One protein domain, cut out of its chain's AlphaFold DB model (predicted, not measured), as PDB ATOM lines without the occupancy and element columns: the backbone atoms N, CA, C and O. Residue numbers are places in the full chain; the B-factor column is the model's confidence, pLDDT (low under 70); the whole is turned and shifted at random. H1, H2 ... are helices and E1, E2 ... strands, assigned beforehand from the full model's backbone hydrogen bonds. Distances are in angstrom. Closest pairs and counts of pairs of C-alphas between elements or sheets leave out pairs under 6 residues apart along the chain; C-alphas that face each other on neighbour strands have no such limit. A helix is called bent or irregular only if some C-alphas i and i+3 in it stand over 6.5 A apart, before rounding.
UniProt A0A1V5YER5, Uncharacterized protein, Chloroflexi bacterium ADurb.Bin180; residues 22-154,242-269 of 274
ATOM      1  N   PRO A  22     142.169 211.726 221.689       74.88
ATOM      2  CA  PRO A  22     142.433 212.202 223.051       74.88
ATOM      3  C   PRO A  22     143.890 212.635 223.283       74.88
ATOM      4  O   PRO A  22     144.166 213.344 224.243       74.88
ATOM      5  N   LEU A  23     144.815 212.244 222.399       83.69
ATOM      6  CA  LEU A  23     146.195 212.731 222.422       83.69
ATOM      7  C   LEU A  23     146.393 214.086 221.749       83.69
ATOM      8  O   LEU A  23     147.451 214.683 221.916       83.69
ATOM      9  N   LEU A  24     145.440 214.553 220.945       88.75
ATOM     10  CA  LEU A  24     145.547 215.854 220.302       88.75
ATOM     11  C   LEU A  24     144.929 216.927 221.189       88.75
ATOM     12  O   LEU A  24     143.854 216.741 221.759       88.75
ATOM     13  N   TYR A  25     145.585 218.080 221.245       89.50
ATOM     14  CA  TYR A  25     145.039 219.266 221.875       89.50
ATOM     15  C   TYR A  25     143.663 219.584 221.252       89.50
ATOM     16  O   TYR A  25     143.556 219.697 220.026       89.50
ATOM     17  N   PRO A  26     142.588 219.740 222.047       88.75
ATOM     18  CA  PRO A  26     141.238 219.874 221.497       88.75
ATOM     19  C   PRO A  26     141.081 221.015 220.481       88.75
ATOM     20  O   PRO A  26     140.359 220.866 219.494       88.75
ATOM     21  N   GLY A  27     141.811 222.123 220.667       90.44
ATOM     22  CA  GLY A  27     141.751 223.291 219.782       90.44
ATOM     23  C   GLY A  27     142.194 223.023 218.338       90.44
ATOM     24  O   GLY A  27     141.770 223.742 217.436       90.44
ATOM     25  N   ILE A  28     142.979 221.967 218.091       92.94
ATOM     26  CA  ILE A  28     143.470 221.617 216.745       92.94
ATOM     27  C   ILE A  28     142.737 220.438 216.105       92.94
ATOM     28  O   ILE A  28     142.966 220.151 214.930       92.94
ATOM     29  N   ALA A  29     141.829 219.768 216.821       89.56
ATOM     30  CA  ALA A  29     141.170 218.556 216.331       89.56
ATOM     31  C   ALA A  29     140.453 218.784 214.988       89.56
ATOM     32  O   ALA A  29     140.660 218.040 214.031       89.56
ATOM     33  N   LYS A  30     139.686 219.878 214.870       90.00
ATOM     34  CA  LYS A  30     138.985 220.237 213.624       90.00
ATOM     35  C   LYS A  30     139.957 220.529 212.477       90.00
ATOM     36  O   LYS A  30     139.667 220.224 211.324       90.00
ATOM     37  N   ALA A  31     141.096 221.144 212.781       92.38
ATOM     38  CA  ALA A  31     142.120 221.468 211.795       92.38
ATOM     39  C   ALA A  31     142.787 220.212 211.245       92.38
ATOM     40  O   ALA A  31     142.886 220.049 210.033       92.38
ATOM     41  N   PHE A  32     143.173 219.313 212.148       92.81
ATOM     42  CA  PHE A  32     143.773 218.035 211.810       92.81
ATOM     43  C   PHE A  32     142.819 217.160 210.989       92.81
ATOM     44  O   PHE A  32     143.228 216.621 209.964       92.81
ATOM     45  N   SER A  33     141.540 217.069 211.374       90.31
ATOM     46  CA  SER A  33     140.539 216.314 210.607       90.31
ATOM     47  C   SER A  33     140.372 216.850 209.184       90.31
ATOM     48  O   SER A  33     140.471 216.071 208.242       90.31
ATOM     49  N   ARG A  34     140.237 218.172 209.003       91.38
ATOM     50  CA  ARG A  34     140.171 218.779 207.658       91.38
ATOM     51  C   ARG A  34     141.434 218.537 206.839       91.38
ATOM     52  O   ARG A  34     141.348 218.292 205.642       91.38
ATOM     53  N   HIS A  35     142.604 218.598 207.471       93.31
ATOM     54  CA  HIS A  35     143.852 218.298 206.778       93.31
ATOM     55  C   HIS A  35     143.855 216.857 206.253       93.31
ATOM     56  O   HIS A  35     144.245 216.616 205.115       93.31
ATOM     57  N   ARG A  36     143.359 215.901 207.049       90.94
ATOM     58  CA  ARG A  36     143.267 214.484 206.666       90.94
ATOM     59  C   ARG A  36     142.284 214.195 205.533       90.94
ATOM     60  O   ARG A  36     142.442 213.187 204.855       90.94
ATOM     61  N   GLU A  37     141.288 215.051 205.327       88.88
ATOM     62  CA  GLU A  37     140.374 214.942 204.182       88.88
ATOM     63  C   GLU A  37     141.093 215.252 202.859       88.88
ATOM     64  O   GLU A  37     140.811 214.617 201.849       88.88
ATOM     65  N   LYS A  38     142.059 216.182 202.873       88.56
ATOM     66  CA  LYS A  38     142.872 216.542 201.696       88.56
ATOM     67  C   LYS A  38     144.118 215.679 201.542       88.56
ATOM     68  O   LYS A  38     144.550 215.370 200.439       88.56
ATOM     69  N   ASN A  39     144.726 215.314 202.663       89.06
ATOM     70  CA  ASN A  39     145.962 214.558 202.722       89.06
ATOM     71  C   ASN A  39     145.683 213.204 203.364       89.06
ATOM     72  O   ASN A  39     145.484 213.113 204.576       89.06
ATOM     73  N   SER A  40     145.729 212.141 202.559       82.69
ATOM     74  CA  SER A  40     145.609 210.749 203.016       82.69
ATOM     75  C   SER A  40     146.858 210.288 203.786       82.69
ATOM     76  O   SER A  40     147.473 209.269 203.465       82.69
ATOM     77  N   LEU A  41     147.262 211.060 204.797       85.62
ATOM     78  CA  LEU A  41     148.407 210.772 205.642       85.62
ATOM     79  C   LEU A  41     148.159 209.496 206.440       85.62
ATOM     80  O   LEU A  41     147.061 209.229 206.945       85.62
ATOM     81  N   ARG A  42     149.208 208.689 206.558       84.56
ATOM     82  CA  ARG A  42     149.144 207.405 207.239       84.56
ATOM     83  C   ARG A  42     149.413 207.604 208.723       84.56
ATOM     84  O   ARG A  42     150.528 207.941 209.108       84.56
ATOM     85  N   LEU A  43     148.420 207.302 209.553       86.69
ATOM     86  CA  LEU A  43     148.644 207.242 210.993       86.69
ATOM     87  C   LEU A  43     149.560 206.067 211.339       86.69
ATOM     88  O   LEU A  43     149.375 204.946 210.855       86.69
ATOM     89  N   HIS A  44     150.560 206.332 212.170       83.50
ATOM     90  CA  HIS A  44     151.449 205.298 212.678       83.50
ATOM     91  C   HIS A  44     150.700 204.360 213.626       83.50
ATOM     92  O   HIS A  44     149.779 204.770 214.329       83.50
ATOM     93  N   LEU A  45     151.131 203.094 213.693       81.19
ATOM     94  CA  LEU A  45     150.558 202.093 214.608       81.19
ATOM     95  C   LEU A  45     150.515 202.600 216.059       81.19
ATOM     96  O   LEU A  45     149.580 202.315 216.798       81.19
ATOM     97  N   TYR A  46     151.527 203.377 216.440       84.06
ATOM     98  CA  TYR A  46     151.677 203.959 217.768       84.06
ATOM     99  C   TYR A  46     151.243 205.426 217.825       84.06
ATOM    100  O   TYR A  46     151.672 206.140 218.722       84.06
ATOM    101  N   PHE A  47     150.396 205.900 216.902       86.06
ATOM    102  CA  PHE A  47     149.925 207.289 216.915       86.06
ATOM    103  C   PHE A  47     149.278 207.662 218.256       86.06
ATOM    104  O   PHE A  47     149.512 208.759 218.752       86.06
ATOM    105  N   HIS A  48     148.539 206.722 218.859       83.25
ATOM    106  CA  HIS A  48     147.877 206.858 220.161       83.25
ATOM    107  C   HIS A  48     148.752 206.474 221.370       83.25
ATOM    108  O   HIS A  48     148.241 206.340 222.481       83.25
ATOM    109  N   HIS A  49     150.061 206.315 221.173       85.75
ATOM    110  CA  HIS A  49     151.020 206.171 222.264       85.75
ATOM    111  C   HIS A  49     151.374 207.550 222.841       85.75
ATOM    112  O   HIS A  49     151.588 208.494 222.080       85.75
ATOM    113  N   MET A  50     151.503 207.681 224.165       83.25
ATOM    114  CA  MET A  50     151.821 208.973 224.809       83.25
ATOM    115  C   MET A  50     153.125 209.609 224.300       83.25
ATOM    116  O   MET A  50     153.244 210.827 224.230       83.25
ATOM    117  N   ALA A  51     154.090 208.779 223.901       87.12
ATOM    118  CA  ALA A  51     155.356 209.203 223.298       87.12
ATOM    119  C   ALA A  51     155.360 209.185 221.752       87.12
ATOM    120  O   ALA A  51     156.401 208.967 221.136       87.12
ATOM    121  N   SER A  52     154.204 209.345 221.108       90.00
ATOM    122  CA  SER A  52     154.084 209.388 219.647       90.00
ATOM    123  C   SER A  52     154.703 210.663 219.071       90.00
ATOM    124  O   SER A  52     154.186 211.758 219.294       90.00
ATOM    125  N   SER A  53     155.771 210.534 218.277       91.56
ATOM    126  CA  SER A  53     156.373 211.656 217.540       91.56
ATOM    127  C   SER A  53     155.399 212.274 216.541       91.56
ATOM    128  O   SER A  53     155.269 213.492 216.502       91.56
ATOM    129  N   GLN A  54     154.615 211.458 215.827       92.81
ATOM    130  CA  GLN A  54     153.594 211.951 214.896       92.81
ATOM    131  C   GLN A  54     152.529 212.801 215.617       92.81
ATOM    132  O   GLN A  54     152.208 213.900 215.169       92.81
ATOM    133  N   ALA A  55     152.012 212.351 216.768       93.00
ATOM    134  CA  ALA A  55     151.065 213.153 217.551       93.00
ATOM    135  C   ALA A  55     151.733 214.398 218.162       93.00
ATOM    136  O   ALA A  55     151.127 215.468 218.192       93.00
ATOM    137  N   ALA A  56     152.989 214.287 218.603       94.19
ATOM    138  CA  ALA A  56     153.753 215.412 219.129       94.19
ATOM    139  C   ALA A  56     154.010 216.489 218.061       94.19
ATOM    140  O   ALA A  56     153.861 217.668 218.362       94.19
ATOM    141  N   THR A  57     154.309 216.115 216.811       95.94
ATOM    142  CA  THR A  57     154.422 217.055 215.677       95.94
ATOM    143  C   THR A  57     153.126 217.825 215.491       95.94
ATOM    144  O   THR A  57     153.133 219.053 215.411       95.94
ATOM    145  N   VAL A  58     152.002 217.107 215.475       95.88
ATOM    146  CA  VAL A  58     150.678 217.706 215.295       95.88
ATOM    147  C   VAL A  58     150.375 218.691 216.428       95.88
ATOM    148  O   VAL A  58     150.000 219.831 216.164       95.88
ATOM    149  N   ASN A  59     150.600 218.289 217.679       95.56
ATOM    150  CA  ASN A  59     150.367 219.130 218.853       95.56
ATOM    151  C   ASN A  59     151.290 220.343 218.948       95.56
ATOM    152  O   ASN A  59     150.861 221.384 219.435       95.56
ATOM    153  N   LEU A  60     152.539 220.220 218.500       95.69
ATOM    154  CA  LEU A  60     153.503 221.311 218.566       95.69
ATOM    155  C   LEU A  60     153.226 222.368 217.493       95.69
ATOM    156  O   LEU A  60     153.232 223.564 217.780       95.69
ATOM    157  N   PHE A  61     152.966 221.938 216.257       97.38
ATOM    158  CA  PHE A  61     152.956 222.849 215.116       97.38
ATOM    159  C   PHE A  61     151.577 223.363 214.721       97.38
ATOM    160  O   PHE A  61     151.472 224.533 214.354       97.38
ATOM    161  N   LEU A  62     150.512 222.555 214.790       96.56
ATOM    162  CA  LEU A  62     149.196 223.027 214.337       96.56
ATOM    163  C   LEU A  62     148.693 224.247 215.122       96.56
ATOM    164  O   LEU A  62     148.204 225.164 214.464       96.56
ATOM    165  N   PRO A  63     148.840 224.349 216.460       96.75
ATOM    166  CA  PRO A  63     148.409 225.553 217.169       96.75
ATOM    167  C   PRO A  63     149.112 226.813 216.648       96.75
ATOM    168  O   PRO A  63     148.466 227.837 216.435       96.75
ATOM    169  N   ILE A  64     150.419 226.716 216.372       96.75
ATOM    170  CA  ILE A  64     151.225 227.818 215.835       96.75
ATOM    171  C   ILE A  64     150.769 228.166 214.419       96.75
ATOM    172  O   ILE A  64     150.490 229.326 214.142       96.75
ATOM    173  N   LEU A  65     150.645 227.175 213.532       96.69
ATOM    174  CA  LEU A  65     150.275 227.367 212.124       96.69
ATOM    175  C   LEU A  65     148.867 227.955 211.948       96.69
ATOM    176  O   LEU A  65     148.593 228.631 210.956       96.69
ATOM    177  N   GLN A  66     147.979 227.725 212.914       93.25
ATOM    178  CA  GLN A  66     146.640 228.308 212.939       93.25
ATOM    179  C   GLN A  66     146.575 229.695 213.583       93.25
ATOM    180  O   GLN A  66     145.575 230.397 213.420       93.25
ATOM    181  N   HIS A  67     147.620 230.106 214.299       95.00
ATOM    182  CA  HIS A  67     147.658 231.397 214.962       95.00
ATOM    183  C   HIS A  67     147.738 232.543 213.940       95.00
ATOM    184  O   HIS A  67     148.388 232.440 212.897       95.00
ATOM    185  N   ARG A  68     147.106 233.686 214.238       94.06
ATOM    186  CA  ARG A  68     147.153 234.861 213.344       94.06
ATOM    187  C   ARG A  68     148.588 235.379 213.141       94.06
ATOM    188  O   ARG A  68     148.955 235.757 212.032       94.06
ATOM    189  N   ASP A  69     149.407 235.267 214.186       95.25
ATOM    190  CA  ASP A  69     150.806 235.713 214.232       95.25
ATOM    191  C   ASP A  69     151.807 234.571 213.962       95.25
ATOM    192  O   ASP A  69     152.976 234.664 214.325       95.25
ATOM    193  N   ALA A  70     151.365 233.477 213.323       96.19
ATOM    194  CA  ALA A  70     152.189 232.291 213.057       96.19
ATOM    195  C   ALA A  70     153.555 232.621 212.434       96.19
ATOM    196  O   ALA A  70     154.575 232.063 212.821       96.19
ATOM    197  N   HIS A  71     153.580 233.557 211.481       95.25
ATOM    198  CA  HIS A  71     154.804 233.972 210.802       95.25
ATOM    199  C   HIS A  71     155.814 234.618 211.763       95.25
ATOM    200  O   HIS A  71     156.997 234.326 211.659       95.25
ATOM    201  N   ALA A  72     155.369 235.432 212.726       95.56
ATOM    202  CA  ALA A  72     156.253 236.053 213.712       95.56
ATOM    203  C   ALA A  72     156.842 235.011 214.676       95.56
ATOM    204  O   ALA A  72     158.038 235.041 214.956       95.56
ATOM    205  N   ILE A  73     156.022 234.052 215.123       96.75
ATOM    206  CA  ILE A  73     156.463 232.949 215.992       96.75
ATOM    207  C   ILE A  73     157.500 232.085 215.268       96.75
ATOM    208  O   ILE A  73     158.574 231.822 215.798       96.75
ATOM    209  N   LEU A  74     157.200 231.663 214.037       97.44
ATOM    210  CA  LEU A  74     158.090 230.800 213.262       97.44
ATOM    211  C   LEU A  74     159.365 231.524 212.820       97.44
ATOM    212  O   LEU A  74     160.415 230.891 212.756       97.44
ATOM    213  N   ARG A  75     159.314 232.843 212.586       96.88
ATOM    214  CA  ARG A  75     160.504 233.647 212.266       96.88
ATOM    215  C   ARG A  75     161.550 233.614 213.380       96.88
ATOM    216  O   ARG A  75     162.736 233.649 213.087       96.88
ATOM    217  N   ALA A  76     161.144 233.474 214.643       95.81
ATOM    218  CA  ALA A  76     162.096 233.312 215.744       95.81
ATOM    219  C   ALA A  76     162.954 232.033 215.617       95.81
ATOM    220  O   ALA A  76     164.042 231.971 216.182       95.81
ATOM    221  N   LEU A  77     162.479 231.029 214.869       94.25
ATOM    222  CA  LEU A  77     163.179 229.765 214.610       94.25
ATOM    223  C   LEU A  77     163.810 229.713 213.211       94.25
ATOM    224  O   LEU A  77     164.857 229.100 213.028       94.25
ATOM    225  N   LYS A  78     163.170 230.352 212.226       96.56
ATOM    226  CA  LYS A  78     163.591 230.429 210.824       96.56
ATOM    227  C   LYS A  78     163.646 231.912 210.412       96.56
ATOM    228  O   LYS A  78     162.647 232.424 209.911       96.56
ATOM    229  N   PRO A  79     164.754 232.634 210.679       96.38
ATOM    230  CA  PRO A  79     164.802 234.105 210.622       96.38
ATOM    231  C   PRO A  79     164.456 234.752 209.276       96.38
ATOM    232  O   PRO A  79     163.946 235.869 209.240       96.38
ATOM    233  N   ASP A  80     164.699 234.051 208.176       96.88
ATOM    234  CA  ASP A  80     164.333 234.453 206.816       96.88
ATOM    235  C   ASP A  80     162.841 234.257 206.506       96.88
ATOM    236  O   ASP A  80     162.373 234.745 205.482       96.88
ATOM    237  N   LEU A  81     162.064 233.585 207.366       98.31
ATOM    238  CA  LEU A  81     160.627 233.405 207.176       98.31
ATOM    239  C   LEU A  81     159.897 234.743 207.314       98.31
ATOM    240  O   LEU A  81     159.588 235.212 208.413       98.31
ATOM    241  N   PHE A  82     159.559 235.353 206.179       98.00
ATOM    242  CA  PHE A  82     158.805 236.598 206.157       98.00
ATOM    243  C   PHE A  82     157.321 236.341 206.420       98.00
ATOM    244  O   PHE A  82     156.739 236.918 207.342       98.00
ATOM    245  N   LYS A  83     156.704 235.449 205.638       97.75
ATOM    246  CA  LYS A  83     155.257 235.211 205.678       97.75
ATOM    247  C   LYS A  83     154.913 233.781 205.282       97.75
ATOM    248  O   LYS A  83     155.425 233.282 204.290       97.75
ATOM    249  N   LEU A  84     153.971 233.149 205.983       97.88
ATOM    250  CA  LEU A  84     153.421 231.859 205.549       97.88
ATOM    251  C   LEU A  84     152.727 231.978 204.185       97.88
ATOM    252  O   LEU A  84     151.860 232.835 203.982       97.88
ATOM    253  N   ALA A  85     153.055 231.070 203.272       97.44
ATOM    254  CA  ALA A  85     152.484 231.013 201.936       97.44
ATOM    255  C   ALA A  85     151.173 230.215 201.964       97.44
ATOM    256  O   ALA A  85     151.093 229.096 201.472       97.44
ATOM    257  N   LYS A  86     150.122 230.796 202.557       95.44
ATOM    258  CA  LYS A  86     148.834 230.111 202.792       95.44
ATOM    259  C   LYS A  86     148.130 229.597 201.525       95.44
ATOM    260  O   LYS A  86     147.282 228.722 201.631       95.44
ATOM    261  N   ALA A  87     148.473 230.124 200.351       94.75
ATOM    262  CA  ALA A  87     147.953 229.649 199.067       94.75
ATOM    263  C   ALA A  87     148.617 228.345 198.576       94.75
ATOM    264  O   ALA A  87     148.173 227.772 197.590       94.75
ATOM    265  N   GLN A  88     149.689 227.898 199.234       95.44
ATOM    266  CA  GLN A  88     150.426 226.681 198.903       95.44
ATOM    267  C   GLN A  88     150.083 225.564 199.891       95.44
ATOM    268  O   GLN A  88     149.733 225.836 201.043       95.44
ATOM    269  N   LEU A  89     150.250 224.308 199.467       94.31
ATOM    270  CA  LEU A  89     149.943 223.117 200.273       94.31
ATOM    271  C   LEU A  89     148.511 223.182 200.856       94.31
ATOM    272  O   LEU A  89     147.581 223.580 200.158       94.31
ATOM    273  N   ASP A  90     148.315 222.818 202.126       94.25
ATOM    274  CA  ASP A  90     147.068 223.057 202.853       94.25
ATOM    275  C   ASP A  90     147.256 224.213 203.840       94.25
ATOM    276  O   ASP A  90     147.735 224.034 204.957       94.25
ATOM    277  N   ASN A  91     146.896 225.428 203.417       94.19
ATOM    278  CA  ASN A  91     147.064 226.653 204.209       94.19
ATOM    279  C   ASN A  91     148.521 226.935 204.621       94.19
ATOM    280  O   ASN A  91     148.781 227.480 205.695       94.19
ATOM    281  N   GLY A  92     149.472 226.613 203.744       95.94
ATOM    282  CA  GLY A  92     150.898 226.843 203.952       95.94
ATOM    283  C   GLY A  92     151.620 225.708 204.673       95.94
ATOM    284  O   GLY A  92     152.786 225.884 205.011       95.94
ATOM    285  N   PHE A  93     150.984 224.556 204.908       97.31
ATOM    286  CA  PHE A  93     151.664 223.395 205.484       97.31
ATOM    287  C   PHE A  93     151.155 222.050 204.948       97.31
ATOM    288  O   PHE A  93     150.101 221.961 204.322       97.31
ATOM    289  N   CYS A  94     151.915 220.986 205.202       97.44
ATOM    290  CA  CYS A  94     151.504 219.603 204.975       97.44
ATOM    291  C   CYS A  94     152.157 218.668 205.997       97.44
ATOM    292  O   CYS A  94     153.369 218.717 206.173       97.44
ATOM    293  N   LEU A  95     151.370 217.822 206.662       97.38
ATOM    294  CA  LEU A  95     151.887 216.762 207.535       97.38
ATOM    295  C   LEU A  95     152.270 215.528 206.707       97.38
ATOM    296  O   LEU A  95     151.562 215.206 205.757       97.38
ATOM    297  N   GLU A  96     153.323 214.801 207.092       96.12
ATOM    298  CA  GLU A  96     153.775 213.586 206.379       96.12
ATOM    299  C   GLU A  96     153.953 213.850 204.869       96.12
ATOM    300  O   GLU A  96     153.327 213.232 203.996       96.12
ATOM    301  N   TYR A  97     154.746 214.874 204.561       96.94
ATOM    302  CA  TYR A  97     154.936 215.373 203.211       96.94
ATOM    303  C   TYR A  97     156.025 214.588 202.480       96.94
ATOM    304  O   TYR A  97     157.184 214.567 202.886       96.94
ATOM    305  N   TRP A  98     155.664 213.994 201.351       95.94
ATOM    306  CA  TRP A  98     156.551 213.252 200.451       95.94
ATOM    307  C   TRP A  98     156.668 213.896 199.068       95.94
ATOM    308  O   TRP A  98     157.240 213.316 198.143       95.94
ATOM    309  N   GLY A  99     156.121 215.102 198.903       94.69
ATOM    310  CA  GLY A  99     156.016 215.761 197.608       94.69
ATOM    311  C   GLY A  99     154.660 215.572 196.928       94.69
ATOM    312  O   GLY A  99     154.566 215.850 195.737       94.69
ATOM    313  N   GLN A 100     153.623 215.120 197.628       91.75
ATOM    314  CA  GLN A 100     152.282 214.972 197.060       91.75
ATOM    315  C   GLN A 100     151.684 216.289 196.566       91.75
ATOM    316  O   GLN A 100     151.971 217.359 197.112       91.75
ATOM    317  N   ASP A 101     150.813 216.176 195.565       86.50
ATOM    318  CA  ASP A 101     149.819 217.200 195.258       86.50
ATOM    319  C   ASP A 101     148.665 217.101 196.268       86.50
ATOM    320  O   ASP A 101     148.207 216.002 196.591       86.50
ATOM    321  N   LEU A 102     148.240 218.250 196.792       87.19
ATOM    322  CA  LEU A 102     147.128 218.383 197.739       87.19
ATOM    323  C   LEU A 102     145.893 219.029 197.095       87.19
ATOM    324  O   LEU A 102     144.969 219.421 197.813       87.19
ATOM    325  N   SER A 103     145.885 219.187 195.768       83.19
ATOM    326  CA  SER A 103     144.696 219.587 195.022       83.19
ATOM    327  C   SER A 103     143.551 218.581 195.215       83.19
ATOM    328  O   SER A 103     143.737 217.485 195.750       83.19
ATOM    329  N   ALA A 104     142.342 218.944 194.778       77.88
ATOM    330  CA  ALA A 104     141.174 218.069 194.894       77.88
ATOM    331  C   ALA A 104     141.344 216.746 194.123       77.88
ATOM    332  O   ALA A 104     140.771 215.727 194.505       77.88
ATOM    333  N   GLU A 105     142.150 216.755 193.061       80.00
ATOM    334  CA  GLU A 105     142.495 215.577 192.265       80.00
ATOM    335  C   GLU A 105     143.480 214.648 192.996       80.00
ATOM    336  O   GLU A 105     143.528 213.450 192.706       80.00
ATOM    337  N   GLY A 106     144.238 215.189 193.956       81.56
ATOM    338  CA  GLY A 106     145.232 214.466 194.736       81.56
ATOM    339  C   GLY A 106     146.422 213.956 193.908       81.56
ATOM    340  O   GLY A 106     146.598 214.297 192.734       81.56
ATOM    341  N   PRO A 107     147.289 213.115 194.504       85.69
ATOM    342  CA  PRO A 107     148.392 212.510 193.774       85.69
ATOM    343  C   PRO A 107     147.868 211.554 192.697       85.69
ATOM    344  O   PRO A 107     146.969 210.743 192.933       85.69
ATOM    345  N   ARG A 108     148.483 211.599 191.512       85.69
ATOM    346  CA  ARG A 108     148.108 210.723 190.393       85.69
ATOM    347  C   ARG A 108     148.275 209.242 190.771       85.69
ATOM    348  O   ARG A 108     149.205 208.901 191.508       85.69
ATOM    349  N   PRO A 109     147.450 208.328 190.226       87.19
ATOM    350  CA  PRO A 109     147.647 206.896 190.420       87.19
ATOM    351  C   PRO A 109     149.071 206.464 190.050       87.19
ATOM    352  O   PRO A 109     149.566 206.764 188.965       87.19
ATOM    353  N   GLY A 110     149.733 205.766 190.972       88.12
ATOM    354  CA  GLY A 110     151.117 205.327 190.791       88.12
ATOM    355  C   GLY A 110     152.172 206.418 190.984       88.12
ATOM    356  O   GLY A 110     153.338 206.151 190.707       88.12
ATOM    357  N   ASP A 111     151.814 207.615 191.462       91.62
ATOM    358  CA  ASP A 111     152.801 208.621 191.850       91.62
ATOM    359  C   ASP A 111     153.649 208.107 193.021       91.62
ATOM    360  O   ASP A 111     153.144 207.661 194.055       91.62
ATOM    361  N   ARG A 112     154.967 208.142 192.827       94.25
ATOM    362  CA  ARG A 112     155.968 207.677 193.792       94.25
ATOM    363  C   ARG A 112     156.791 208.828 194.372       94.25
ATOM    364  O   ARG A 112     157.800 208.583 195.037       94.25
ATOM    365  N   GLY A 113     156.365 210.061 194.104       94.62
ATOM    366  CA  GLY A 113     157.010 211.284 194.542       94.62
ATOM    367  C   GLY A 113     158.338 211.569 193.834       94.62
ATOM    368  O   GLY A 113     158.823 210.773 193.020       94.62
ATOM    369  N   PRO A 114     158.980 212.702 194.168       96.44
ATOM    370  CA  PRO A 114     160.231 213.139 193.543       96.44
ATOM    371  C   PRO A 114     161.388 212.145 193.707       96.44
ATOM    372  O   PRO A 114     162.275 212.075 192.851       96.44
ATOM    373  N   LEU A 115     161.365 211.359 194.789       97.88
ATOM    374  CA  LEU A 115     162.380 210.362 195.121       97.88
ATOM    375  C   LEU A 115     162.126 208.980 194.500       97.88
ATOM    376  O   LEU A 115     163.020 208.127 194.532       97.88
ATOM    377  N   ASN A 116     160.950 208.768 193.897       97.62
ATOM    378  CA  ASN A 116     160.486 207.481 193.375       97.62
ATOM    379  C   ASN A 116     160.456 206.356 194.430       97.62
ATOM    380  O   ASN A 116     160.672 205.184 194.113       97.62
ATOM    381  N   ASP A 117     160.230 206.692 195.697       96.44
ATOM    382  CA  ASP A 117     160.284 205.751 196.817       96.44
ATOM    383  C   ASP A 117     158.948 205.577 197.541       96.44
ATOM    384  O   ASP A 117     158.803 204.636 198.329       96.44
ATOM    385  N   LYS A 118     157.953 206.415 197.230       94.62
ATOM    386  CA  LYS A 118     156.636 206.326 197.844       94.62
ATOM    387  C   LYS A 118     155.886 205.081 197.368       94.62
ATOM    388  O   LYS A 118     155.943 204.665 196.208       94.62
ATOM    389  N   SER A 119     155.201 204.461 198.320       90.44
ATOM    390  CA  SER A 119     154.290 203.333 198.152       90.44
ATOM    391  C   SER A 119     153.217 203.379 199.244       90.44
ATOM    392  O   SER A 119     153.306 204.165 200.190       90.44
ATOM    393  N   ARG A 120     152.232 202.477 199.174       83.88
ATOM    394  CA  ARG A 120     151.217 202.325 200.231       83.88
ATOM    395  C   ARG A 120     151.823 201.934 201.590       83.88
ATOM    396  O   ARG A 120     151.290 202.299 202.634       83.88
ATOM    397  N   ALA A 121     152.924 201.179 201.583       84.38
ATOM    398  CA  ALA A 121     153.509 200.581 202.785       84.38
ATOM    399  C   ALA A 121     154.729 201.336 203.334       84.38
ATOM    400  O   ALA A 121     155.044 201.207 204.516       84.38
ATOM    401  N   ALA A 122     155.418 202.135 202.524       88.06
ATOM    402  CA  ALA A 122     156.636 202.837 202.919       88.06
ATOM    403  C   ALA A 122     156.940 204.013 201.982       88.06
ATOM    404  O   ALA A 122     156.378 204.106 200.890       88.06
ATOM    405  N   GLY A 123     157.858 204.872 202.404       92.88
ATOM    406  CA  GLY A 123     158.367 205.998 201.631       92.88
ATOM    407  C   GLY A 123     159.152 206.941 202.530       92.88
ATOM    408  O   GLY A 123     159.295 206.699 203.733       92.88
ATOM    409  N   THR A 124     159.704 207.982 201.934       96.12
ATOM    410  CA  THR A 124     160.207 209.148 202.648       96.12
ATOM    411  C   THR A 124     159.053 210.112 202.815       96.12
ATOM    412  O   THR A 124     158.523 210.600 201.824       96.12
ATOM    413  N   ASP A 125     158.684 210.358 204.062       95.44
ATOM    414  CA  ASP A 125     157.671 211.319 204.460       95.44
ATOM    415  C   ASP A 125     158.368 212.237 205.482       95.44
ATOM    416  O   ASP A 125     158.874 211.746 206.491       95.44
ATOM    417  N   ALA A 126     158.493 213.534 205.192       97.44
ATOM    418  CA  ALA A 126     158.908 214.510 206.195       97.44
ATOM    419  C   ALA A 126     157.720 214.762 207.129       97.44
ATOM    420  O   ALA A 126     156.613 215.001 206.642       97.44
ATOM    421  N   ASP A 127     157.928 214.745 208.447       97.69
ATOM    422  CA  ASP A 127     156.831 214.852 209.421       97.69
ATOM    423  C   ASP A 127     155.978 216.112 209.205       97.69
ATOM    424  O   ASP A 127     154.754 216.085 209.372       97.69
ATOM    425  N   LEU A 128     156.614 217.211 208.791       98.44
ATOM    426  CA  LEU A 128     155.950 218.458 208.431       98.44
ATOM    427  C   LEU A 128     156.692 219.176 207.298       98.44
ATOM    428  O   LEU A 128     157.917 219.245 207.274       98.44
ATOM    429  N   ALA A 129     155.935 219.772 206.387       98.56
ATOM    430  CA  ALA A 129     156.403 220.762 205.433       98.56
ATOM    431  C   ALA A 129     155.681 222.090 205.669       98.56
ATOM    432  O   ALA A 129     154.462 222.099 205.841       98.56
ATOM    433  N   ILE A 130     156.409 223.206 205.646       98.62
ATOM    434  CA  ILE A 130     155.874 224.567 205.759       98.62
ATOM    435  C   ILE A 130     156.285 225.358 204.518       98.62
ATOM    436  O   ILE A 130     157.469 225.497 204.222       98.62
ATOM    437  N   ALA A 131     155.308 225.900 203.801       98.44
ATOM    438  CA  ALA A 131     155.520 226.812 202.688       98.44
ATOM    439  C   ALA A 131     155.510 228.262 203.187       98.44
ATOM    440  O   ALA A 131     154.589 228.692 203.893       98.44
ATOM    441  N   TYR A 132     156.512 229.043 202.799       98.69
ATOM    442  CA  TYR A 132     156.640 230.439 203.209       98.69
ATOM    443  C   TYR A 132     157.323 231.280 202.136       98.69
ATOM    444  O   TYR A 132     158.004 230.749 201.271       98.69
ATOM    445  N   TYR A 133     157.127 232.589 202.197       98.69
ATOM    446  CA  TYR A 133     157.927 233.552 201.456       98.69
ATOM    447  C   TYR A 133     159.085 234.011 202.327       98.69
ATOM    448  O   TYR A 133     158.858 234.341 203.501       98.69
ATOM    449  N   ASN A 134     160.296 234.019 201.772       98.50
ATOM    450  CA  ASN A 134     161.450 234.603 202.442       98.50
ATOM    451  C   ASN A 134     161.413 236.146 202.385       98.50
ATOM    452  O   ASN A 134     160.445 236.743 201.901       98.50
ATOM    453  N   LEU A 135     162.449 236.798 202.919       97.69
ATOM    454  CA  LEU A 135     162.572 238.262 202.918       97.69
ATOM    455  C   LEU A 135     162.701 238.859 201.507       97.69
ATOM    456  O   LEU A 135     162.297 240.001 201.308       97.69
ATOM    457  N   ASP A 136     163.168 238.071 200.538       98.12
ATOM    458  CA  ASP A 136     163.298 238.453 199.128       98.12
ATOM    459  C   ASP A 136     162.012 238.185 198.318       98.12
ATOM    460  O   ASP A 136     161.934 238.466 197.122       98.12
ATOM    461  N   GLY A 137     160.960 237.668 198.965       98.06
ATOM    462  CA  GLY A 137     159.682 237.345 198.327       98.06
ATOM    463  C   GLY A 137     159.686 236.033 197.536       98.06
ATOM    464  O   GLY A 137     158.712 235.730 196.844       98.06
ATOM    465  N   GLU A 138     160.738 235.228 197.650       98.31
ATOM    466  CA  GLU A 138     160.854 233.927 197.004       98.31
ATOM    467  C   GLU A 138     160.065 232.876 197.781       98.31
ATOM    468  O   GLU A 138     160.011 232.880 199.014       98.31
ATOM    469  N   LEU A 139     159.430 231.954 197.056       98.50
ATOM    470  CA  LEU A 139     158.670 230.879 197.679       98.50
ATOM    471  C   LEU A 139     159.611 229.754 198.123       98.50
ATOM    472  O   LEU A 139     160.285 229.125 197.307       98.50
ATOM    473  N   CYS A 140     159.592 229.455 199.414       98.62
ATOM    474  CA  CYS A 140     160.450 228.480 200.065       98.62
ATOM    475  C   CYS A 140     159.645 227.346 200.714       98.62
ATOM    476  O   CYS A 140     158.470 227.497 201.067       98.62
ATOM    477  N   LEU A 141     160.309 226.207 200.899       98.62
ATOM    478  CA  LEU A 141     159.793 225.022 201.570       98.62
ATOM    479  C   LEU A 141     160.677 224.669 202.770       98.62
ATOM    480  O   LEU A 141     161.880 224.467 202.644       98.62
ATOM    481  N   TRP A 142     160.090 224.557 203.949       98.75
ATOM    482  CA  TRP A 142     160.787 224.107 205.147       98.75
ATOM    483  C   TRP A 142     160.278 222.727 205.544       98.75
ATOM    484  O   TRP A 142     159.134 222.582 205.965       98.75
ATOM    485  N   LEU A 143     161.118 221.715 205.356       98.81
ATOM    486  CA  LEU A 143     160.874 220.344 205.776       98.81
ATOM    487  C   LEU A 143     161.358 220.157 207.210       98.81
ATOM    488  O   LEU A 143     162.431 220.623 207.584       98.81
ATOM    489  N   ILE A 144     160.579 219.445 208.007       98.69
ATOM    490  CA  ILE A 144     160.860 219.187 209.411       98.69
ATOM    491  C   ILE A 144     160.717 217.690 209.665       98.69
ATOM    492  O   ILE A 144     159.709 217.081 209.311       98.69
ATOM    493  N   GLU A 145     161.732 217.123 210.309       98.00
ATOM    494  CA  GLU A 145     161.685 215.811 210.951       98.00
ATOM    495  C   GLU A 145     161.615 216.018 212.468       98.00
ATOM    496  O   GLU A 145     162.388 216.796 213.028       98.00
ATOM    497  N   HIS A 146     160.725 215.319 213.155       96.38
ATOM    498  CA  HIS A 146     160.521 215.426 214.588       96.38
ATOM    499  C   HIS A 146     160.796 214.093 215.276       96.38
ATOM    500  O   HIS A 146     160.165 213.076 215.000       96.38
ATOM    501  N   LYS A 147     161.718 214.115 216.239       94.31
ATOM    502  CA  LYS A 147     162.002 212.988 217.127       94.31
ATOM    503  C   LYS A 147     161.657 213.340 218.564       94.31
ATOM    504  O   LYS A 147     162.159 214.320 219.107       94.31
ATOM    505  N   LEU A 148     160.842 212.519 219.210       91.81
ATOM    506  CA  LEU A 148     160.458 212.730 220.599       91.81
ATOM    507  C   LEU A 148     161.335 211.887 221.528       91.81
ATOM    508  O   LEU A 148     162.173 212.425 222.250       91.81
ATOM    509  N   THR A 149     161.186 210.565 221.468       91.56
ATOM    510  CA  THR A 149     161.870 209.603 222.353       91.56
ATOM    511  C   THR A 149     162.726 208.594 221.597       91.56
ATOM    512  O   THR A 149     163.395 207.761 222.209       91.56
ATOM    513  N   GLU A 150     162.718 208.647 220.265       92.75
ATOM    514  CA  GLU A 150     163.488 207.744 219.427       92.75
ATOM    515  C   GLU A 150     164.981 207.881 219.721       92.75
ATOM    516  O   GLU A 150     165.534 208.983 219.737       92.75
ATOM    517  N   LYS A 151     165.644 206.738 219.923       94.12
ATOM    518  CA  LYS A 151     167.091 206.679 220.177       94.12
ATOM    519  C   LYS A 151     167.921 206.948 218.923       94.12
ATOM    520  O   LYS A 151     169.092 207.281 219.041       94.12
ATOM    521  N   GLU A 152     167.334 206.754 217.745       95.50
ATOM    522  CA  GLU A 152     168.002 206.915 216.458       95.50
ATOM    523  C   GLU A 152     166.982 207.175 215.337       95.50
ATOM    524  O   GLU A 152     165.798 206.844 215.452       95.50
ATOM    525  N   PHE A 153     167.452 207.765 214.243       96.00
ATOM    526  CA  PHE A 153     166.725 207.892 212.984       96.00
ATOM    527  C   PHE A 153     166.568 206.546 212.256       96.00
ATOM    528  O   PHE A 153     167.225 205.552 212.558       96.00
ATOM    529  N   THR A 154     165.700 206.507 211.240       92.75
ATOM    530  CA  THR A 154     165.447 205.272 210.484       92.75
ATOM    531  C   THR A 154     166.644 204.860 209.623       92.75
ATOM    532  O   THR A 154     166.953 205.490 208.608       92.75
ATOM    533  N   GLN A 242     161.553 227.683 195.249       97.62
ATOM    534  CA  GLN A 242     162.897 228.084 194.826       97.62
ATOM    535  C   GLN A 242     163.973 227.571 195.786       97.62
ATOM    536  O   GLN A 242     165.059 227.182 195.363       97.62
ATOM    537  N   HIS A 243     163.641 227.517 197.079       97.62
ATOM    538  CA  HIS A 243     164.539 227.052 198.133       97.62
ATOM    539  C   HIS A 243     163.845 226.069 199.061       97.62
ATOM    540  O   HIS A 243     162.667 226.216 199.390       97.62
ATOM    541  N   SER A 244     164.599 225.088 199.529       97.69
ATOM    542  CA  SER A 244     164.192 224.090 200.494       97.69
ATOM    543  C   SER A 244     165.223 223.975 201.611       97.69
ATOM    544  O   SER A 244     166.435 224.054 201.405       97.69
ATOM    545  N   THR A 245     164.725 223.789 202.825       98.25
ATOM    546  CA  THR A 245     165.544 223.546 204.016       98.25
ATOM    547  C   THR A 245     164.987 222.348 204.758       98.25
ATOM    548  O   THR A 245     163.788 222.079 204.682       98.25
ATOM    549  N   LEU A 246     165.847 221.623 205.457       98.50
ATOM    550  CA  LEU A 246     165.475 220.567 206.381       98.50
ATOM    551  C   LEU A 246     165.824 221.038 207.792       98.50
ATOM    552  O   LEU A 246     166.858 221.648 207.996       98.50
ATOM    553  N   SER A 247     164.996 220.746 208.781       98.25
ATOM    554  CA  SER A 247     165.385 220.887 210.182       98.25
ATOM    555  C   SER A 247     164.946 219.676 210.979       98.25
ATOM    556  O   SER A 247     163.986 218.988 210.629       98.25
ATOM    557  N   VAL A 248     165.653 219.426 212.076       97.69
ATOM    558  CA  VAL A 248     165.272 218.401 213.043       97.69
ATOM    559  C   VAL A 248     164.781 219.073 214.311       97.69
ATOM    560  O   VAL A 248     165.515 219.824 214.951       97.69
ATOM    561  N   VAL A 249     163.560 218.741 214.710       96.56
ATOM    562  CA  VAL A 249     163.046 219.041 216.042       96.56
ATOM    563  C   VAL A 249     163.281 217.829 216.921       96.56
ATOM    564  O   VAL A 249     162.981 216.697 216.539       96.56
ATOM    565  N   ARG A 250     163.820 218.060 218.116       94.44
ATOM    566  CA  ARG A 250     163.957 217.019 219.130       94.44
ATOM    567  C   ARG A 250     163.584 217.535 220.504       94.44
ATOM    568  O   ARG A 250     163.797 218.710 220.799       94.44
ATOM    569  N   HIS A 251     163.101 216.643 221.362       92.00
ATOM    570  CA  HIS A 251     162.993 216.963 222.781       92.00
ATOM    571  C   HIS A 251     164.392 217.288 223.348       92.00
ATOM    572  O   HIS A 251     165.323 216.518 223.091       92.00
ATOM    573  N   PRO A 252     164.577 218.363 224.142       90.69
ATOM    574  CA  PRO A 252     165.889 218.730 224.688       90.69
ATOM    575  C   PRO A 252     166.556 217.607 225.494       90.69
ATOM    576  O   PRO A 252     167.766 217.418 225.420       90.69
ATOM    577  N   GLY A 253     165.758 216.808 226.210       92.19
ATOM    578  CA  GLY A 253     166.238 215.637 226.952       92.19
ATOM    579  C   GLY A 253     166.608 214.420 226.092       92.19
ATOM    580  O   GLY A 253     167.172 213.465 226.617       92.19
ATOM    581  N   ASN A 254     166.308 214.413 224.788       92.62
ATOM    582  CA  ASN A 254     166.709 213.328 223.891       92.62
ATOM    583  C   ASN A 254     168.086 213.622 223.279       92.62
ATOM    584  O   ASN A 254     168.198 214.153 222.173       92.62
ATOM    585  N   THR A 255     169.146 213.275 224.006       95.12
ATOM    586  CA  THR A 255     170.549 213.458 223.584       95.12
ATOM    587  C   THR A 255     171.073 212.333 222.688       95.12
ATOM    588  O   THR A 255     172.137 212.466 222.089       95.12
ATOM    589  N   SER A 256     170.321 211.238 222.520       95.88
ATOM    590  CA  SER A 256     170.779 210.053 221.769       95.88
ATOM    591  C   SER A 256     171.064 210.345 220.288       95.88
ATOM    592  O   SER A 256     171.884 209.675 219.669       95.88
ATOM    593  N   LEU A 257     170.442 211.390 219.735       96.50
ATOM    594  CA  LEU A 257     170.548 211.772 218.323       96.50
ATOM    595  C   LEU A 257     171.776 212.635 217.997       96.50
ATOM    596  O   LEU A 257     172.088 212.831 216.823       96.50
ATOM    597  N   GLU A 258     172.474 213.172 219.002       96.38
ATOM    598  CA  GLU A 258     173.528 214.179 218.803       96.38
ATOM    599  C   GLU A 258     174.670 213.674 217.929       96.38
ATOM    600  O   GLU A 258     175.147 214.389 217.046       96.38
ATOM    601  N   ARG A 259     175.062 212.409 218.111       96.69
ATOM    602  CA  ARG A 259     176.091 211.781 217.283       96.69
ATOM    603  C   ARG A 259     175.701 211.801 215.807       96.69
ATOM    604  O   ARG A 259     176.493 212.256 214.984       96.69
ATOM    605  N   THR A 260     174.505 211.325 215.473       97.38
ATOM    606  CA  THR A 260     174.039 211.220 214.084       97.38
ATOM    607  C   THR A 260     173.817 212.597 213.462       97.38
ATOM    608  O   THR A 260     174.197 212.812 212.313       97.38
ATOM    609  N   LEU A 261     173.301 213.562 214.232       97.75
ATOM    610  CA  LEU A 261     173.170 214.955 213.793       97.75
ATOM    611  C   LEU A 261     174.531 215.582 213.469       97.75
ATOM    612  O   LEU A 261     174.690 216.179 212.406       97.75
ATOM    613  N   ASN A 262     175.529 215.410 214.338       97.44
ATOM    614  CA  ASN A 262     176.877 215.937 214.113       97.44
ATOM    615  C   ASN A 262     177.561 215.258 212.921       97.44
ATOM    616  O   ASN A 262     178.197 215.923 212.106       97.44
ATOM    617  N   GLN A 263     177.398 213.941 212.774       97.00
ATOM    618  CA  GLN A 263     177.902 213.212 211.610       97.00
ATOM    619  C   GLN A 263     177.266 213.708 210.308       97.00
ATOM    620  O   GLN A 263     177.977 213.892 209.323       97.00
ATOM    621  N   TYR A 264     175.955 213.965 210.309       98.00
ATOM    622  CA  TYR A 264     175.262 214.467 209.128       98.00
ATOM    623  C   TYR A 264     175.671 215.904 208.789       98.00
ATOM    624  O   TYR A 264     175.974 216.176 207.631       98.00
ATOM    625  N   LYS A 265     175.800 216.792 209.788       97.75
ATOM    626  CA  LYS A 265     176.356 218.145 209.601       97.75
ATOM    627  C   LYS A 265     177.744 218.097 208.970       97.75
ATOM    628  O   LYS A 265     177.975 218.748 207.960       97.75
ATOM    629  N   ASN A 266     178.638 217.255 209.487       96.94
ATOM    630  CA  ASN A 266     179.973 217.083 208.911       96.94
ATOM    631  C   ASN A 266     179.923 216.551 207.469       96.94
ATOM    632  O   ASN A 266     180.698 216.993 206.624       96.94
ATOM    633  N   LEU A 267     179.002 215.628 207.167       97.31
ATOM    634  CA  LEU A 267     178.824 215.083 205.819       97.31
ATOM    635  C   LEU A 267     178.464 216.174 204.800       97.31
ATOM    636  O   LEU A 267     178.959 216.130 203.671       97.31
ATOM    637  N   ILE A 268     177.634 217.140 205.198       97.50
ATOM    638  CA  ILE A 268     177.186 218.243 204.337       97.50
ATOM    639  C   ILE A 268     178.003 219.536 204.502       97.50
ATOM    640  O   ILE A 268     177.622 220.577 203.982       97.50
ATOM    641  N   GLY A 269     179.102 219.505 205.262       95.56
ATOM    642  CA  GLY A 269     179.924 220.694 205.516       95.56
ATOM    643  C   GLY A 269     179.216 221.794 206.311       95.56
ATOM    644  O   GLY A 269     179.526 222.965 206.123       95.56
TER     645      GLY A 269
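AT A GLANCE: This is residues 22 to 154 and 242 to 269 of the 274 residues of an uncharacterized protein of Chloroflexi bacterium ADurb.Bin180 (UniProt A0A1V5YER5). A strongly twisted sheet of four strands, E1 to E4, has helix H2 lying along one face, with H1 crossing H2 near the E1 side and the short H3 following at the end of H2. H4 is set off beyond the E4 side, where residues 262 to 269 stick out, and long loops, the longest at residues 98 to 125, join several parts. The printed part has 161 residues in the order H1 H2 H3 E1 E2 E3 E4 H4; the sheet runs E1, E2, E3, E4 and is mixed. The class is mixed, helices and strands, with 73 residues, under half, in named elements. The whole is compact, with a radius of gyration of the C-alphas of 15.8 A and spans of 41 by 39 by 36 A.

HOW THE PARTS SIT: Start with H1, residues 26 to 38, and go on to H2, residues 53 to 66: they touch, closest at the C-alphas of Ile 28 and Pro 63, 6.3 A, about perpendicular at 82 degrees. H1 touches H2 with its residues 27 to 32 alone, and H2 touches H1 with its residues 58 to 63 alone. H3, residues 70 to 75, and H2 only just touch, with 3 pairs of C-alphas within 8 A, and only at the corner; the closest are Ile 64 and Ala 70, 5.4 A. Next come E1, residues 93 to 97, E2, residues 126 to 133, and E3, residues 139 to 147, a meander, each strand the antiparallel neighbour of the one before. In the hairpin E1 and E2, N 94 and O 129 are 2.9 A apart, within hydrogen-bond range; in the hairpin E2 and E3, look at N 130 and O 142, 2.8 A. E4, residues 243 to 250, is parallel to E3, with N 143 and O 245 at 2.8 A. H2 is on this sheet, over E2 and E3, at a height over the sheet of 8.7 A, and runs along the strands, at 7 degrees to E2 on the local plane. This makes two layers, a helix on one face of a sheet. H1 only grazes the sheet, with residues 32 to 38. H4, residues 258 to 267, touches no helix, and neither H3 nor H4 is on the sheet. Every O i to N i+4 pair is within range in H3 and H4, against 6 of 9 in H1 and 8 of 10 in H2.

IN THESE COORDINATES: Find C-alpha 26 at (141.238, 219.874, 221.497); from there H1 runs 20.1 A. It is irregular, C-alphas 27 and 30 being 7.4 A apart; H2, 19.8 A long, is only just irregular, with C-alphas 60 and 63 at 6.8 A. E2 measures 19.6 A, E3 26.6 A and E4 23.3 A. H4 ends at C-alpha 267, (178.824, 215.083, 205.819).

THE WHOLE: The C-alphas of Pro 22 and Gly 269 are the two farthest apart, 42.3 A. Residues 155 to 241 are not printed, and C-alphas 154 and 242 are 27.8 A apart across this cut. The links H1 to H2, H3 to E1 and E1 to E2 are long. The mean pLDDT of the printed part is 93.5, and no printed residue is under 70.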